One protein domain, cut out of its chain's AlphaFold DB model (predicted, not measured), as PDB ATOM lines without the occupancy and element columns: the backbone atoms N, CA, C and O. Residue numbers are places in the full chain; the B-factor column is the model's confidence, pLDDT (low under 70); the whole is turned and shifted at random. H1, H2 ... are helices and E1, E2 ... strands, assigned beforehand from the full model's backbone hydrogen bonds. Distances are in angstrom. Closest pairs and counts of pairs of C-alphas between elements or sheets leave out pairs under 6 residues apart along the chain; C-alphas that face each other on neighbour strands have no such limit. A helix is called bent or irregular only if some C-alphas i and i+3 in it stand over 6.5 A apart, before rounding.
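What this domain is: This is residues 226 to 283 and 300 to 351 of the 355 residues of an uncharacterized protein of candidate division TA06 bacterium B3_TA06 (UniProt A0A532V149). Look for one strongly twisted sheet of five strands, with H1 across E3 near one end of the longest axis; E4 and E5 are sharply bent, and the far half of their hairpin folds back toward E1. H2 and H3 are off the sheet, with H3 near the other end, and the tail from residue 339 returns to pair briefly beside E1. The printed part has 110 residues, with three named helices and five named strands in the order E1 E2 H1 H2 H3 E3 E4 E5. The sheet runs E1 E2 E5 E4 E3, antiparallel throughout, and the class is mixed, helices and strands. The whole is compact, with a radius of gyration of the C-alphas of 13.5 A and spans of 39 by 31 by 23 A.

How they stand to each other: Start at edge strand E1, residues 233 to 236, which forms a hairpin with E2, residues 239 to 243; N 234 and O 241 are 3.0 A apart. Beside E2 find E5, residues 328 to 338, antiparallel to it, with N 240 and O 337 at 2.9 A. E5 forms a hairpin with E4, residues 313 to 322, where N 318 and O 330 are 2.8 A apart. E5 bends by 128 degrees at residue 331 and E4 by 100 degrees at residue 318; the closest C-alphas of E1 and E4, Gln 236 and Asp 322, are 7.1 A apart. E4 forms a hairpin with edge strand E3, residues 306 to 310, with N 308 and O 315 at 2.9 A. E3, E4 and E5 make a meander, each strand the antiparallel neighbour of the one before. H1, residues 247 to 260, is on the sheet at a height of 8.7 A, giving two layers, a helix on one face of a sheet. It runs across the strands, at 75 degrees to E3 on the local plane; their closest C-alphas, Phe 257 and Val 308, are 6.2 A apart. It lies over E3 and only just over E4, on which 3 of its C-alphas fall. H2, residues 265 to 274, and H3, residues 278 to 283, are not on the sheet, and are only just apart, 8.0 A at their closest. In H1, H2 and H3 every O i to N i+4 pair is within hydrogen-bond range.

Where its parts are: Find C-alpha 233 at (16.331, -52.131, -35.566), where E1 begins; E2 follows. H1 runs 19.7 A from C-alpha 247 at (7.279, -42.940, -22.489), and H2 runs 14.4 A before the short H3. After E3, E4 runs 20.3 A, and E5 runs 15.5 A to C-alpha 338 at (10.931, -46.425, -45.502).

The domain as a whole: The two farthest C-alphas, of Ala 248 and Thr 282, are 40.5 A apart. Residues 284 to 299 are not printed; C-alphas 283 and 300 are 11.0 A apart across the cut. The links that are printed whole are tight. Mean pLDDT of the printed part is 72.6, and it is under 70 in residues 261 to 283, 300 to 304, 322 to 326 and 341 to 351.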
ATOM      1  N   PRO A 226      17.993 -41.931 -40.249       89.12
ATOM      2  CA  PRO A 226      17.525 -42.060 -38.864       89.12
ATOM      3  C   PRO A 226      17.715 -43.449 -38.238       89.12
ATOM      4  O   PRO A 226      17.436 -43.617 -37.050       89.12
ATOM      5  N   VAL A 227      18.107 -44.442 -39.038       89.81
ATOM      6  CA  VAL A 227      18.246 -45.853 -38.661       89.81
ATOM      7  C   VAL A 227      19.719 -46.265 -38.564       89.81
ATOM      8  O   VAL A 227      20.044 -47.172 -37.802       89.81
ATOM      9  N   ARG A 228      20.612 -45.595 -39.303       87.19
ATOM     10  CA  ARG A 228      22.041 -45.935 -39.356       87.19
ATOM     11  C   ARG A 228      22.689 -45.940 -37.975       87.19
ATOM     12  O   ARG A 228      22.483 -45.020 -37.186       87.19
ATOM     13  N   GLY A 229      23.470 -46.987 -37.708       83.81
ATOM     14  CA  GLY A 229      24.204 -47.171 -36.454       83.81
ATOM     15  C   GLY A 229      23.341 -47.473 -35.225       83.81
ATOM     16  O   GLY A 229      23.887 -47.610 -34.135       83.81
ATOM     17  N   LYS A 230      22.012 -47.581 -35.364       84.69
ATOM     18  CA  LYS A 230      21.141 -47.955 -34.247       84.69
ATOM     19  C   LYS A 230      21.169 -49.458 -34.013       84.69
ATOM     20  O   LYS A 230      21.094 -50.248 -34.953       84.69
ATOM     21  N   THR A 231      21.212 -49.837 -32.745       79.31
ATOM     22  CA  THR A 231      20.957 -51.206 -32.297       79.31
ATOM     23  C   THR A 231      19.438 -51.450 -32.243       79.31
ATOM     24  O   THR A 231      18.645 -50.508 -32.285       79.31
ATOM     25  N   ASN A 232      19.006 -52.715 -32.208       81.81
ATOM     26  CA  ASN A 232      17.589 -53.105 -32.072       81.81
ATOM     27  C   ASN A 232      16.643 -52.615 -33.185       81.81
ATOM     28  O   ASN A 232      15.458 -52.373 -32.958       81.81
ATOM     29  N   VAL A 233      17.152 -52.484 -34.409       85.38
ATOM     30  CA  VAL A 233      16.331 -52.131 -35.566       85.38
ATOM     31  C   VAL A 233      15.685 -53.386 -36.143       85.38
ATOM     32  O   VAL A 233      16.364 -54.269 -36.673       85.38
ATOM     33  N   LEU A 234      14.357 -53.439 -36.102       85.75
ATOM     34  CA  LEU A 234      13.595 -54.468 -36.803       85.75
ATOM     35  C   LEU A 234      13.394 -54.063 -38.261       85.75
ATOM     36  O   LEU A 234      13.350 -52.878 -38.597       85.75
ATOM     37  N   ARG A 235      13.261 -55.044 -39.152       80.00
ATOM     38  CA  ARG A 235      13.113 -54.791 -40.584       80.00
ATOM     39  C   ARG A 235      12.079 -55.727 -41.194       80.00
ATOM     40  O   ARG A 235      12.049 -56.900 -40.858       80.00
ATOM     41  N   GLN A 236      11.252 -55.204 -42.094       77.81
ATOM     42  CA  GLN A 236      10.269 -55.974 -42.860       77.81
ATOM     43  C   GLN A 236      10.102 -55.341 -44.240       77.81
ATOM     44  O   GLN A 236       9.678 -54.187 -44.320       77.81
ATOM     45  N   GLY A 237      10.411 -56.079 -45.313       74.50
ATOM     46  CA  GLY A 237      10.414 -55.509 -46.668       74.50
ATOM     47  C   GLY A 237      11.271 -54.243 -46.709       74.50
ATOM     48  O   GLY A 237      12.344 -54.206 -46.114       74.50
ATOM     49  N   GLU A 238      10.790 -53.167 -47.316       75.81
ATOM     50  CA  GLU A 238      11.502 -51.889 -47.429       75.81
ATOM     51  C   GLU A 238      11.482 -51.051 -46.138       75.81
ATOM     52  O   GLU A 238      12.083 -49.977 -46.092       75.81
ATOM     53  N   PHE A 239      10.819 -51.505 -45.074       84.44
ATOM     54  CA  PHE A 239      10.651 -50.731 -43.848       84.44
ATOM     55  C   PHE A 239      11.612 -51.152 -42.740       84.44
ATOM     56  O   PHE A 239      11.837 -52.334 -42.480       84.44
ATOM     57  N   PHE A 240      12.121 -50.145 -42.038       88.38
ATOM     58  CA  PHE A 240      12.888 -50.272 -40.809       88.38
ATOM     59  C   PHE A 240      12.069 -49.727 -39.639       88.38
ATOM     60  O   PHE A 240      11.468 -48.659 -39.748       88.38
ATOM     61  N   PHE A 241      12.066 -50.432 -38.515       91.38
ATOM     62  CA  PHE A 241      11.301 -50.093 -37.322       91.38
ATOM     63  C   PHE A 241      12.257 -49.903 -36.153       91.38
ATOM     64  O   PHE A 241      12.991 -50.818 -35.784       91.38
ATOM     65  N   VAL A 242      12.242 -48.705 -35.580       93.81
ATOM     66  CA  VAL A 242      13.082 -48.336 -34.438       93.81
ATOM     67  C   VAL A 242      12.183 -48.160 -33.216       93.81
ATOM     68  O   VAL A 242      11.269 -47.331 -33.306       93.81
ATOM     69  N   PRO A 243      12.414 -48.887 -32.106       95.19
ATOM     70  CA  PRO A 243      11.634 -48.738 -30.881       95.19
ATOM     71  C   PRO A 243      11.570 -47.279 -30.412       95.19
ATOM     72  O   PRO A 243      12.541 -46.530 -30.528       95.19
ATOM     73  N   VAL A 244      10.413 -46.863 -29.904       95.75
ATOM     74  CA  VAL A 244      10.240 -45.569 -29.240       95.75
ATOM     75  C   VAL A 244      10.491 -45.759 -27.749       95.75
ATOM     76  O   VAL A 244       9.725 -46.447 -27.083       95.75
ATOM     77  N   GLU A 245      11.559 -45.149 -27.239       95.31
ATOM     78  CA  GLU A 245      11.942 -45.238 -25.819       95.31
ATOM     79  C   GLU A 245      11.306 -44.137 -24.955       95.31
ATOM     80  O   GLU A 245      11.257 -44.248 -23.736       95.31
ATOM     81  N   ASP A 246      10.795 -43.072 -25.578       96.69
ATOM     82  CA  ASP A 246      10.136 -41.967 -24.882       96.69
ATOM     83  C   ASP A 246       8.721 -42.374 -24.427       96.69
ATOM     84  O   ASP A 246       7.796 -42.505 -25.238       96.69
ATOM     85  N   GLU A 247       8.554 -42.573 -23.117       97.19
ATOM     86  CA  GLU A 247       7.279 -42.940 -22.489       97.19
ATOM     87  C   GLU A 247       6.186 -41.882 -22.701       97.19
ATOM     88  O   GLU A 247       5.026 -42.233 -22.934       97.19
ATOM     89  N   ALA A 248       6.536 -40.591 -22.668       97.00
ATOM     90  CA  ALA A 248       5.575 -39.510 -22.868       97.00
ATOM     91  C   ALA A 248       5.055 -39.514 -24.310       97.00
ATOM     92  O   ALA A 248       3.849 -39.385 -24.536       97.00
ATOM     93  N   LEU A 249       5.947 -39.748 -25.278       96.06
ATOM     94  CA  LEU A 249       5.555 -39.936 -26.672       96.06
ATOM     95  C   LEU A 249       4.692 -41.192 -26.850       96.06
ATOM     96  O   LEU A 249       3.707 -41.145 -27.581       96.06
ATOM     97  N   CYS A 250       4.999 -42.301 -26.174       96.25
ATOM     98  CA  CYS A 250       4.164 -43.506 -26.231       96.25
ATOM     99  C   CYS A 250       2.732 -43.247 -25.735       96.25
ATOM    100  O   CYS A 250       1.777 -43.629 -26.414       96.25
ATOM    101  N   LEU A 251       2.573 -42.545 -24.606       95.25
ATOM    102  CA  LEU A 251       1.259 -42.146 -24.085       95.25
ATOM    103  C   LEU A 251       0.512 -41.243 -25.077       95.25
ATOM    104  O   LEU A 251      -0.673 -41.452 -25.343       95.25
ATOM    105  N   GLU A 252       1.211 -40.279 -25.680       94.94
ATOM    106  CA  GLU A 252       0.638 -39.419 -26.716       94.94
ATOM    107  C   GLU A 252       0.178 -40.226 -27.942       94.94
ATOM    108  O   GLU A 252      -0.901 -39.977 -28.488       94.94
ATOM    109  N   LEU A 253       0.976 -41.202 -28.387       92.88
ATOM    110  CA  LEU A 253       0.649 -42.074 -29.513       92.88
ATOM    111  C   LEU A 253      -0.596 -42.920 -29.221       92.88
ATOM    112  O   LEU A 253      -1.483 -42.995 -30.076       92.88
ATOM    113  N   ASP A 254      -0.718 -43.486 -28.019       92.75
ATOM    114  CA  ASP A 254      -1.916 -44.223 -27.610       92.75
ATOM    115  C   ASP A 254      -3.153 -43.317 -27.544       92.75
ATOM    116  O   ASP A 254      -4.216 -43.680 -28.062       92.75
ATOM    117  N   GLU A 255      -3.036 -42.102 -27.002       91.62
ATOM    118  CA  GLU A 255      -4.134 -41.132 -27.009       91.62
ATOM    119  C   GLU A 255      -4.561 -40.738 -28.428       91.62
ATOM    120  O   GLU A 255      -5.758 -40.680 -28.740       91.62
ATOM    121  N   ARG A 256      -3.594 -40.448 -29.306       90.62
ATOM    122  CA  ARG A 256      -3.850 -40.088 -30.707       90.62
ATOM    123  C   ARG A 256      -4.500 -41.242 -31.454       90.62
ATOM    124  O   ARG A 256      -5.441 -41.003 -32.214       90.62
ATOM    125  N   PHE A 257      -4.045 -42.473 -31.227       87.00
ATOM    126  CA  PHE A 257      -4.651 -43.661 -31.813       87.00
ATOM    127  C   PHE A 257      -6.082 -43.875 -31.300       87.00
ATOM    128  O   PHE A 257      -6.982 -44.119 -32.097       87.00
ATOM    129  N   CYS A 258      -6.354 -43.688 -30.007       86.12
ATOM    130  CA  CYS A 258      -7.719 -43.771 -29.480       86.12
ATOM    131  C   CYS A 258      -8.652 -42.701 -30.078       86.12
ATOM    132  O   CYS A 258      -9.816 -42.980 -30.360       86.12
ATOM    133  N   LYS A 259      -8.151 -41.477 -30.300       82.19
ATOM    134  CA  LYS A 259      -8.946 -40.350 -30.828       82.19
ATOM    135  C   LYS A 259      -9.161 -40.412 -32.345       82.19
ATOM    136  O   LYS A 259     -10.218 -40.018 -32.829       82.19
ATOM    137  N   LYS A 260      -8.132 -40.802 -33.105       72.12
ATOM    138  CA  LYS A 260      -8.065 -40.661 -34.577       72.12
ATOM    139  C   LYS A 260      -7.400 -41.848 -35.282       72.12
ATOM    140  O   LYS A 260      -7.097 -41.756 -36.472       72.12
ATOM    141  N   GLY A 261      -7.127 -42.933 -34.565       62.19
ATOM    142  CA  GLY A 261      -6.422 -44.097 -35.080       62.19
ATOM    143  C   GLY A 261      -7.146 -44.691 -36.274       62.19
ATOM    144  O   GLY A 261      -8.320 -45.052 -36.207       62.19
ATOM    145  N   LYS A 262      -6.427 -44.787 -37.387       62.69
ATOM    146  CA  LYS A 262      -6.892 -45.499 -38.571       62.69
ATOM    147  C   LYS A 262      -6.330 -46.912 -38.536       62.69
ATOM    148  O   LYS A 262      -5.201 -47.134 -38.103       62.69
ATOM    149  N   LYS A 263      -7.093 -47.870 -39.057       59.69
ATOM    150  CA  LYS A 263      -6.536 -49.177 -39.418       59.69
ATOM    151  C   LYS A 263      -5.642 -49.001 -40.655       59.69
ATOM    152  O   LYS A 263      -5.989 -48.218 -41.545       59.69
ATOM    153  N   TRP A 264      -4.509 -49.709 -40.700       52.12
ATOM    154  CA  TRP A 264      -3.390 -49.507 -41.639       52.12
ATOM    155  C   TRP A 264      -3.779 -49.325 -43.119       52.12
ATOM    156  O   TRP A 264      -3.197 -48.491 -43.810       52.12
ATOM    157  N   TRP A 265      -4.808 -50.024 -43.609       51.53
ATOM    158  CA  TRP A 265      -5.257 -49.906 -45.006       51.53
ATOM    159  C   TRP A 265      -5.680 -48.488 -45.409       51.53
ATOM    160  O   TRP A 265      -5.561 -48.123 -46.574       51.53
ATOM    161  N   SER A 266      -6.139 -47.673 -44.456       54.25
ATOM    162  CA  SER A 266      -6.536 -46.287 -44.726       54.25
ATOM    163  C   SER A 266      -5.326 -45.414 -45.068       54.25
ATOM    164  O   SER A 266      -5.473 -44.417 -45.763       54.25
ATOM    165  N   LEU A 267      -4.134 -45.805 -44.605       51.62
ATOM    166  CA  LEU A 267      -2.885 -45.122 -44.903       51.62
ATOM    167  C   LEU A 267      -2.162 -45.717 -46.108       51.62
ATOM    168  O   LEU A 267      -1.540 -44.962 -46.828       51.62
ATOM    169  N   ALA A 268      -2.284 -47.013 -46.409       51.75
ATOM    170  CA  ALA A 268      -1.807 -47.519 -47.703       51.75
ATOM    171  C   ALA A 268      -2.416 -46.708 -48.871       51.75
ATOM    172  O   ALA A 268      -1.713 -46.359 -49.809       51.75
ATOM    173  N   LEU A 269      -3.687 -46.309 -48.741       51.03
ATOM    174  CA  LEU A 269      -4.381 -45.410 -49.670       51.03
ATOM    175  C   LEU A 269      -3.894 -43.945 -49.628       51.03
ATOM    176  O   LEU A 269      -3.824 -43.314 -50.677       51.03
ATOM    177  N   GLU A 270      -3.561 -43.392 -48.456       53.88
ATOM    178  CA  GLU A 270      -3.028 -42.016 -48.327       53.88
ATOM    179  C   GLU A 270      -1.553 -41.923 -48.753       53.88
ATOM    180  O   GLU A 270      -1.157 -40.971 -49.419       53.88
ATOM    181  N   LEU A 271      -0.749 -42.946 -48.455       53.16
ATOM    182  CA  LEU A 271       0.622 -43.102 -48.932       53.16
ATOM    183  C   LEU A 271       0.675 -43.363 -50.429       53.16
ATOM    184  O   LEU A 271       1.578 -42.846 -51.059       53.16
ATOM    185  N   GLU A 272      -0.280 -44.092 -51.016       49.19
ATOM    186  CA  GLU A 272      -0.412 -44.201 -52.479       49.19
ATOM    187  C   GLU A 272      -0.704 -42.842 -53.152       49.19
ATOM    188  O   GLU A 272      -0.458 -42.694 -54.351       49.19
ATOM    189  N   GLN A 273      -1.243 -41.863 -52.410       48.97
ATOM    190  CA  GLN A 273      -1.520 -40.506 -52.902       48.97
ATOM    191  C   GLN A 273      -0.357 -39.528 -52.657       48.97
ATOM    192  O   GLN A 273      -0.079 -38.704 -53.526       48.97
ATOM    193  N   GLU A 274       0.334 -39.610 -51.512       45.53
ATOM    194  CA  GLU A 274       1.500 -38.765 -51.180       45.53
ATOM    195  C   GLU A 274       2.819 -39.291 -51.780       45.53
ATOM    196  O   GLU A 274       3.722 -38.515 -52.098       45.53
ATOM    197  N   TRP A 275       2.934 -40.605 -51.967       48.72
ATOM    198  CA  TRP A 275       4.048 -41.274 -52.626       48.72
ATOM    199  C   TRP A 275       3.503 -42.041 -53.829       48.72
ATOM    200  O   TRP A 275       2.697 -42.950 -53.648       48.72
ATOM    201  N   PRO A 276       3.945 -41.762 -55.068       39.97
ATOM    202  CA  PRO A 276       3.622 -42.622 -56.195       39.97
ATOM    203  C   PRO A 276       4.400 -43.941 -56.038       39.97
ATOM    204  O   PRO A 276       5.375 -44.200 -56.735       39.97
ATOM    205  N   LEU A 277       3.983 -44.790 -55.095       40.91
ATOM    206  CA  LEU A 277       4.407 -46.176 -54.938       40.91
ATOM    207  C   LEU A 277       3.763 -46.988 -56.068       40.91
ATOM    208  O   LEU A 277       2.867 -47.809 -55.871       40.91
ATOM    209  N   GLN A 278       4.201 -46.739 -57.302       40.53
ATOM    210  CA  GLN A 278       3.785 -47.524 -58.464       40.53
ATOM    211  C   GLN A 278       4.268 -48.979 -58.389       40.53
ATOM    212  O   GLN A 278       3.693 -49.833 -59.067       40.53
ATOM    213  N   SER A 279       5.230 -49.307 -57.517       41.06
ATOM    214  CA  SER A 279       5.630 -50.695 -57.246       41.06
ATOM    215  C   SER A 279       4.456 -51.555 -56.748       41.06
ATOM    216  O   SER A 279       4.320 -52.696 -57.185       41.06
ATOM    217  N   LEU A 280       3.523 -50.989 -55.969       36.88
ATOM    218  CA  LEU A 280       2.336 -51.704 -55.476       36.88
ATOM    219  C   LEU A 280       1.210 -51.798 -56.522       36.88
ATOM    220  O   LEU A 280       0.536 -52.825 -56.632       36.88
ATOM    221  N   ARG A 281       1.023 -50.771 -57.366       35.84
ATOM    222  CA  ARG A 281       0.028 -50.814 -58.462       35.84
ATOM    223  C   ARG A 281       0.400 -51.799 -59.571       35.84
ATOM    224  O   ARG A 281      -0.491 -52.404 -60.171       35.84
ATOM    225  N   THR A 282       1.691 -51.979 -59.834       39.16
ATOM    226  CA  THR A 282       2.183 -52.794 -60.956       39.16
ATOM    227  C   THR A 282       2.302 -54.278 -60.597       39.16
ATOM    228  O   THR A 282       2.026 -55.134 -61.442       39.16
ATOM    229  N   GLN A 283       2.571 -54.607 -59.326       36.81
ATOM    230  CA  GLN A 283       2.417 -55.978 -58.820       36.81
ATOM    231  C   GLN A 283       0.947 -56.440 -58.824       36.81
ATOM    232  O   GLN A 283       0.668 -57.619 -59.032       36.81
ATOM    233  N   PRO A 300      -3.517 -55.047 -48.807       43.28
ATOM    234  CA  PRO A 300      -2.252 -54.333 -48.953       43.28
ATOM    235  C   PRO A 300      -1.070 -55.218 -48.541       43.28
ATOM    236  O   PRO A 300      -1.208 -56.092 -47.686       43.28
ATOM    237  N   HIS A 301       0.095 -54.957 -49.142       51.72
ATOM    238  CA  HIS A 301       1.310 -55.756 -48.958       51.72
ATOM    239  C   HIS A 301       1.807 -55.754 -47.516       51.72
ATOM    240  O   HIS A 301       2.363 -56.753 -47.087       51.72
ATOM    241  N   HIS A 302       1.473 -54.720 -46.736       52.50
ATOM    242  CA  HIS A 302       1.658 -54.730 -45.293       52.50
ATOM    243  C   HIS A 302       0.343 -54.558 -44.539       52.50
ATOM    244  O   HIS A 302      -0.544 -53.844 -45.006       52.50
ATOM    245  N   THR A 303       0.207 -55.171 -43.362       57.91
ATOM    246  CA  THR A 303      -0.891 -54.892 -42.417       57.91
ATOM    247  C   THR A 303      -0.313 -54.651 -41.037       57.91
ATOM    248  O   THR A 303       0.327 -55.563 -40.529       57.91
ATOM    249  N   THR A 304      -0.554 -53.481 -40.435       59.69
ATOM    250  CA  THR A 304      -0.244 -53.199 -39.019       59.69
ATOM    251  C   THR A 304      -1.530 -53.016 -38.205       59.69
ATOM    252  O   THR A 304      -2.573 -52.635 -38.747       59.69
ATOM    253  N   GLN A 305      -1.489 -53.322 -36.902       76.00
ATOM    254  CA  GLN A 305      -2.677 -53.235 -36.037       76.00
ATOM    255  C   GLN A 305      -2.941 -51.808 -35.545       76.00
ATOM    256  O   GLN A 305      -4.099 -51.390 -35.486       76.00
ATOM    257  N   LYS A 306      -1.883 -51.055 -35.225       84.56
ATOM    258  CA  LYS A 306      -1.957 -49.658 -34.800       84.56
ATOM    259  C   LYS A 306      -0.946 -48.804 -35.546       84.56
ATOM    260  O   LYS A 306       0.170 -49.246 -35.828       84.56
ATOM    261  N   MET A 307      -1.328 -47.560 -35.821       86.00
ATOM    262  CA  MET A 307      -0.442 -46.592 -36.451       86.00
ATOM    263  C   MET A 307      -0.898 -45.145 -36.232       86.00
ATOM    264  O   MET A 307      -2.095 -44.850 -36.258       86.00
ATOM    265  N   VAL A 308       0.072 -44.240 -36.081       88.19
ATOM    266  CA  VAL A 308      -0.109 -42.789 -35.944       88.19
ATOM    267  C   VAL A 308       0.956 -42.056 -36.771       88.19
ATOM    268  O   VAL A 308       2.112 -42.463 -36.785       88.19
ATOM    269  N   LYS A 309       0.591 -40.965 -37.456       89.19
ATOM    270  CA  LYS A 309       1.537 -40.053 -38.132       89.19
ATOM    271  C   LYS A 309       1.717 -38.791 -37.279       89.19
ATOM    272  O   LYS A 309       0.719 -38.181 -36.882       89.19
ATOM    273  N   ILE A 310       2.960 -38.395 -37.004       89.75
ATOM    274  CA  ILE A 310       3.302 -37.111 -36.369       89.75
ATOM    275  C   ILE A 310       4.384 -36.443 -37.219       89.75
ATOM    276  O   ILE A 310       5.487 -36.966 -37.348       89.75
ATOM    277  N   GLY A 311       4.057 -35.294 -37.819       89.88
ATOM    278  CA  GLY A 311       4.922 -34.681 -38.831       89.88
ATOM    279  C   GLY A 311       5.134 -35.632 -40.015       89.88
ATOM    280  O   GLY A 311       4.164 -36.177 -40.545       89.88
ATOM    281  N   ASP A 312       6.398 -35.861 -40.372       85.19
ATOM    282  CA  ASP A 312       6.809 -36.773 -41.453       85.19
ATOM    283  C   ASP A 312       7.111 -38.203 -40.974       85.19
ATOM    284  O   ASP A 312       7.448 -39.074 -41.778       85.19
ATOM    285  N   THR A 313       6.981 -38.461 -39.671       89.38
ATOM    286  CA  THR A 313       7.302 -39.758 -39.073       89.38
ATOM    287  C   THR A 313       6.040 -40.584 -38.865       89.38
ATOM    288  O   THR A 313       5.034 -40.116 -38.318       89.38
ATOM    289  N   TYR A 314       6.116 -41.848 -39.270       91.38
ATOM    290  CA  TYR A 314       5.102 -42.852 -38.986       91.38
ATOM    291  C   TYR A 314       5.492 -43.639 -37.746       91.38
ATOM    292  O   TYR A 314       6.633 -44.067 -37.609       91.38
ATOM    293  N   TYR A 315       4.526 -43.861 -36.867       93.31
ATOM    294  CA  TYR A 315       4.654 -44.691 -35.682       93.31
ATOM    295  C   TYR A 315       3.701 -45.865 -35.814       93.31
ATOM    296  O   TYR A 315       2.548 -45.676 -36.199       93.31
ATOM    297  N   VAL A 316       4.170 -47.070 -35.518       93.25
ATOM    298  CA  VAL A 316       3.425 -48.320 -35.688       93.25
ATOM    299  C   VAL A 316       3.564 -49.202 -34.452       93.25
ATOM    300  O   VAL A 316       4.589 -49.177 -33.777       93.25
ATOM    301  N   GLN A 317       2.529 -49.987 -34.165       93.56
ATOM    302  CA  GLN A 317       2.538 -51.017 -33.125       93.56
ATOM    303  C   GLN A 317       1.675 -52.207 -33.577       93.56
ATOM    304  O   GLN A 317       0.694 -52.058 -34.319       93.56
ATOM    305  N   GLY A 318       2.034 -53.402 -33.117       90.12
ATOM    306  CA  GLY A 318       1.345 -54.660 -33.375       90.12
ATOM    307  C   GLY A 318       2.014 -55.515 -34.447       90.12
ATOM    308  O   GLY A 318       3.196 -55.385 -34.741       90.12
ATOM    309  N   SER A 319       1.255 -56.444 -35.018       86.12
ATOM    310  CA  SER A 319       1.784 -57.365 -36.032       86.12
ATOM    311  C   SER A 319       1.878 -56.702 -37.402       86.12
ATOM    312  O   SER A 319       0.865 -56.203 -37.883       86.12
ATOM    313  N   ILE A 320       3.057 -56.745 -38.024       81.81
ATOM    314  CA  ILE A 320       3.333 -56.341 -39.404       81.81
ATOM    315  C   ILE A 320       3.536 -57.594 -40.239       81.81
ATOM    316  O   ILE A 320       4.499 -58.335 -40.057       81.81
ATOM    317  N   ARG A 321       2.620 -57.846 -41.167       75.19
ATOM    318  CA  ARG A 321       2.778 -58.910 -42.161       75.19
ATOM    319  C   ARG A 321       3.302 -58.312 -43.451       75.19
ATOM    320  O   ARG A 321       2.883 -57.218 -43.783       75.19
ATOM    321  N   ASP A 322       4.179 -59.014 -44.154       69.75
ATOM    322  CA  ASP A 322       4.384 -58.801 -45.585       69.75
ATOM    323  C   ASP A 322       3.880 -60.035 -46.345       69.75
ATOM    324  O   ASP A 322       3.830 -61.124 -45.766       69.75
ATOM    325  N   ARG A 323       3.435 -59.894 -47.597       63.78
ATOM    326  CA  ARG A 323       2.944 -61.048 -48.368       63.78
ATOM    327  C   ARG A 323       4.056 -62.061 -48.656       63.78
ATOM    328  O   ARG A 323       3.781 -63.258 -48.698       63.78
ATOM    329  N   GLU A 324       5.274 -61.581 -48.844       60.16
ATOM    330  CA  GLU A 324       6.447 -62.365 -49.197       60.16
ATOM    331  C   GLU A 324       7.348 -62.665 -47.982       60.16
ATOM    332  O   GLU A 324       8.341 -63.383 -48.117       60.16
ATOM    333  N   HIS A 325       7.007 -62.175 -46.778       65.56
ATOM    334  CA  HIS A 325       7.823 -62.368 -45.571       65.56
ATOM    335  C   HIS A 325       7.048 -62.855 -44.340       65.56
ATOM    336  O   HIS A 325       5.823 -62.755 -44.223       65.56
ATOM    337  N   SER A 326       7.803 -63.371 -43.370       69.12
ATOM    338  CA  SER A 326       7.298 -63.726 -42.043       69.12
ATOM    339  C   SER A 326       6.738 -62.505 -41.318       69.12
ATOM    340  O   SER A 326       7.238 -61.402 -41.473       69.12
ATOM    341  N   MET A 327       5.718 -62.695 -40.488       80.06
ATOM    342  CA  MET A 327       5.150 -61.621 -39.673       80.06
ATOM    343  C   MET A 327       6.156 -61.129 -38.621       80.06
ATOM    344  O   MET A 327       6.671 -61.931 -37.846       80.06
ATOM    345  N   VAL A 328       6.366 -59.816 -38.544       82.81
ATOM    346  CA  VAL A 328       7.115 -59.154 -37.467       82.81
ATOM    347  C   VAL A 328       6.127 -58.663 -36.414       82.81
ATOM    348  O   VAL A 328       5.123 -58.037 -36.749       82.81
ATOM    349  N   LYS A 329       6.381 -58.942 -35.135       86.69
ATOM    350  CA  LYS A 329       5.575 -58.413 -34.025       86.69
ATOM    351  C   LYS A 329       6.278 -57.217 -33.399       86.69
ATOM    352  O   LYS A 329       7.442 -57.314 -33.036       86.69
ATOM    353  N   LEU A 330       5.556 -56.107 -33.282       90.38
ATOM    354  CA  LEU A 330       6.003 -54.887 -32.621       90.38
ATOM    355  C   LEU A 330       5.200 -54.700 -31.333       90.38
ATOM    356  O   LEU A 330       4.106 -54.131 -31.356       90.38
ATOM    357  N   ASP A 331       5.715 -55.216 -30.219       91.25
ATOM    358  CA  ASP A 331       4.995 -55.190 -28.938       91.25
ATOM    359  C   ASP A 331       4.877 -53.765 -28.367       91.25
ATOM    360  O   ASP A 331       3.891 -53.423 -27.712       91.25
ATOM    361  N   THR A 332       5.828 -52.891 -28.696       94.56
ATOM    362  CA  THR A 332       5.844 -51.462 -28.347       94.56
ATOM    363  C   THR A 332       5.682 -50.575 -29.585       94.56
ATOM    364  O   THR A 332       5.678 -51.049 -30.727       94.56
ATOM    365  N   TRP A 333       5.532 -49.266 -29.378       95.94
ATOM    366  CA  TRP A 333       5.567 -48.304 -30.476       95.94
ATOM    367  C   TRP A 333       6.946 -48.276 -31.130       95.94
ATOM    368  O   TRP A 333       7.972 -48.226 -30.457       95.94
ATOM    369  N   HIS A 334       6.959 -48.280 -32.458       95.44
ATOM    370  CA  HIS A 334       8.162 -48.118 -33.261       95.44
ATOM    371  C   HIS A 334       7.973 -46.980 -34.254       95.44
ATOM    372  O   HIS A 334       6.909 -46.851 -34.857       95.44
ATOM    373  N   SER A 335       9.018 -46.191 -34.478       94.88
ATOM    374  CA  SER A 335       9.087 -45.304 -35.638       94.88
ATOM    375  C   SER A 335       9.433 -46.117 -36.890       94.88
ATOM    376  O   SER A 335      10.391 -46.890 -36.887       94.88
ATOM    377  N   ALA A 336       8.636 -45.966 -37.945       92.75
ATOM    378  CA  ALA A 336       8.785 -46.658 -39.217       92.75
ATOM    379  C   ALA A 336       9.475 -45.756 -40.248       92.75
ATOM    380  O   ALA A 336       9.017 -44.649 -40.537       92.75
ATOM    381  N   HIS A 337      10.555 -46.262 -40.840       90.62
ATOM    382  CA  HIS A 337      11.395 -45.562 -41.808       90.62
ATOM    383  C   HIS A 337      11.441 -46.363 -43.106       90.62
ATOM    384  O   HIS A 337      11.930 -47.490 -43.132       90.62
ATOM    385  N   HIS A 338      10.931 -45.783 -44.190       82.94
ATOM    386  CA  HIS A 338      10.931 -46.425 -45.502       82.94
ATOM    387  C   HIS A 338      12.289 -46.274 -46.195       82.94
ATOM    388  O   HIS A 338      12.815 -45.162 -46.331       82.94
ATOM    389  N   ASN A 339      12.831 -47.376 -46.696       77.69
ATOM    390  CA  ASN A 339      14.025 -47.376 -47.516       77.69
ATOM    391  C   ASN A 339      13.696 -47.006 -48.958       77.69
ATOM    392  O   ASN A 339      13.200 -47.809 -49.735       77.69
ATOM    393  N   ARG A 340      14.011 -45.769 -49.335       70.19
ATOM    394  CA  ARG A 340      13.804 -45.297 -50.710       70.19
ATOM    395  C   ARG A 340      14.900 -45.742 -51.678       70.19
ATOM    396  O   ARG A 340      14.706 -45.606 -52.878       70.19
ATOM    397  N   LEU A 341      16.036 -46.225 -51.170       63.09
ATOM    398  CA  LEU A 341      17.185 -46.612 -51.995       63.09
ATOM    399  C   LEU A 341      17.056 -48.028 -52.546       63.09
ATOM    400  O   LEU A 341      17.673 -48.342 -53.560       63.09
ATOM    401  N   VAL A 342      16.253 -48.874 -51.899       60.72
ATOM    402  CA  VAL A 342      16.000 -50.229 -52.379       60.72
ATOM    403  C   VAL A 342      14.515 -50.498 -52.356       60.72
ATOM    404  O   VAL A 342      13.916 -50.641 -51.298       60.72
ATOM    405  N   THR A 343      13.935 -50.567 -53.546       50.19
ATOM    406  CA  THR A 343      12.517 -50.870 -53.765       50.19
ATOM    407  C   THR A 343      12.167 -52.348 -53.584       50.19
ATOM    408  O   THR A 343      11.017 -52.698 -53.820       50.19
ATOM    409  N   ALA A 344      13.143 -53.199 -53.240       44.62
ATOM    410  CA  ALA A 344      12.975 -54.633 -52.991       44.62
ATOM    411  C   ALA A 344      14.196 -55.196 -52.234       44.62
ATOM    412  O   ALA A 344      15.024 -55.902 -52.803       44.62
ATOM    413  N   TYR A 345      14.385 -54.797 -50.974       39.22
ATOM    414  CA  TYR A 345      15.364 -55.437 -50.080       39.22
ATOM    415  C   TYR A 345      14.582 -56.126 -48.967       39.22
ATOM    416  O   TYR A 345      13.620 -55.548 -48.462       39.22
ATOM    417  N   SER A 346      14.961 -57.339 -48.557       44.22
ATOM    418  CA  SER A 346      14.099 -58.149 -47.685       44.22
ATOM    419  C   SER A 346      14.779 -58.880 -46.507       44.22
ATOM    420  O   SER A 346      14.182 -59.790 -45.950       44.22
ATOM    421  N   SER A 347      15.978 -58.509 -46.035       38.72
ATOM    422  CA  SER A 347      16.517 -59.124 -44.801       38.72
ATOM    423  C   SER A 347      15.709 -58.725 -43.545       38.72
ATOM    424  O   SER A 347      15.447 -57.545 -43.331       38.72
ATOM    425  N   THR A 348      15.287 -59.680 -42.711       35.28
ATOM    426  CA  THR A 348      14.275 -59.439 -41.648       35.28
ATOM    427  C   THR A 348      14.858 -59.053 -40.283       35.28
ATOM    428  O   THR A 348      14.125 -58.683 -39.369       35.28
ATOM    429  N   THR A 349      16.180 -59.048 -40.119       37.25
ATOM    430  CA  THR A 349      16.776 -58.672 -38.830       37.25
ATOM    431  C   THR A 349      18.196 -58.158 -39.040       37.25
ATOM    432  O   THR A 349      19.105 -58.928 -39.327       37.25
ATOM    433  N   LEU A 350      18.412 -56.850 -38.904       39.75
ATOM    434  CA  LEU A 350      19.742 -56.319 -38.598       39.75
ATOM    435  C   LEU A 350      19.815 -56.210 -37.079       39.75
ATOM    436  O   LEU A 350      19.672 -55.134 -36.505       39.75
ATOM    437  N   GLY A 351      20.008 -57.356 -36.424       36.12
ATOM    438  CA  GLY A 351      20.534 -57.365 -35.069       36.12
ATOM    439  C   GLY A 351      21.975 -56.872 -35.135       36.12
ATOM    440  O   GLY A 351      22.894 -57.674 -35.247       36.12
TER     441      GLY A 351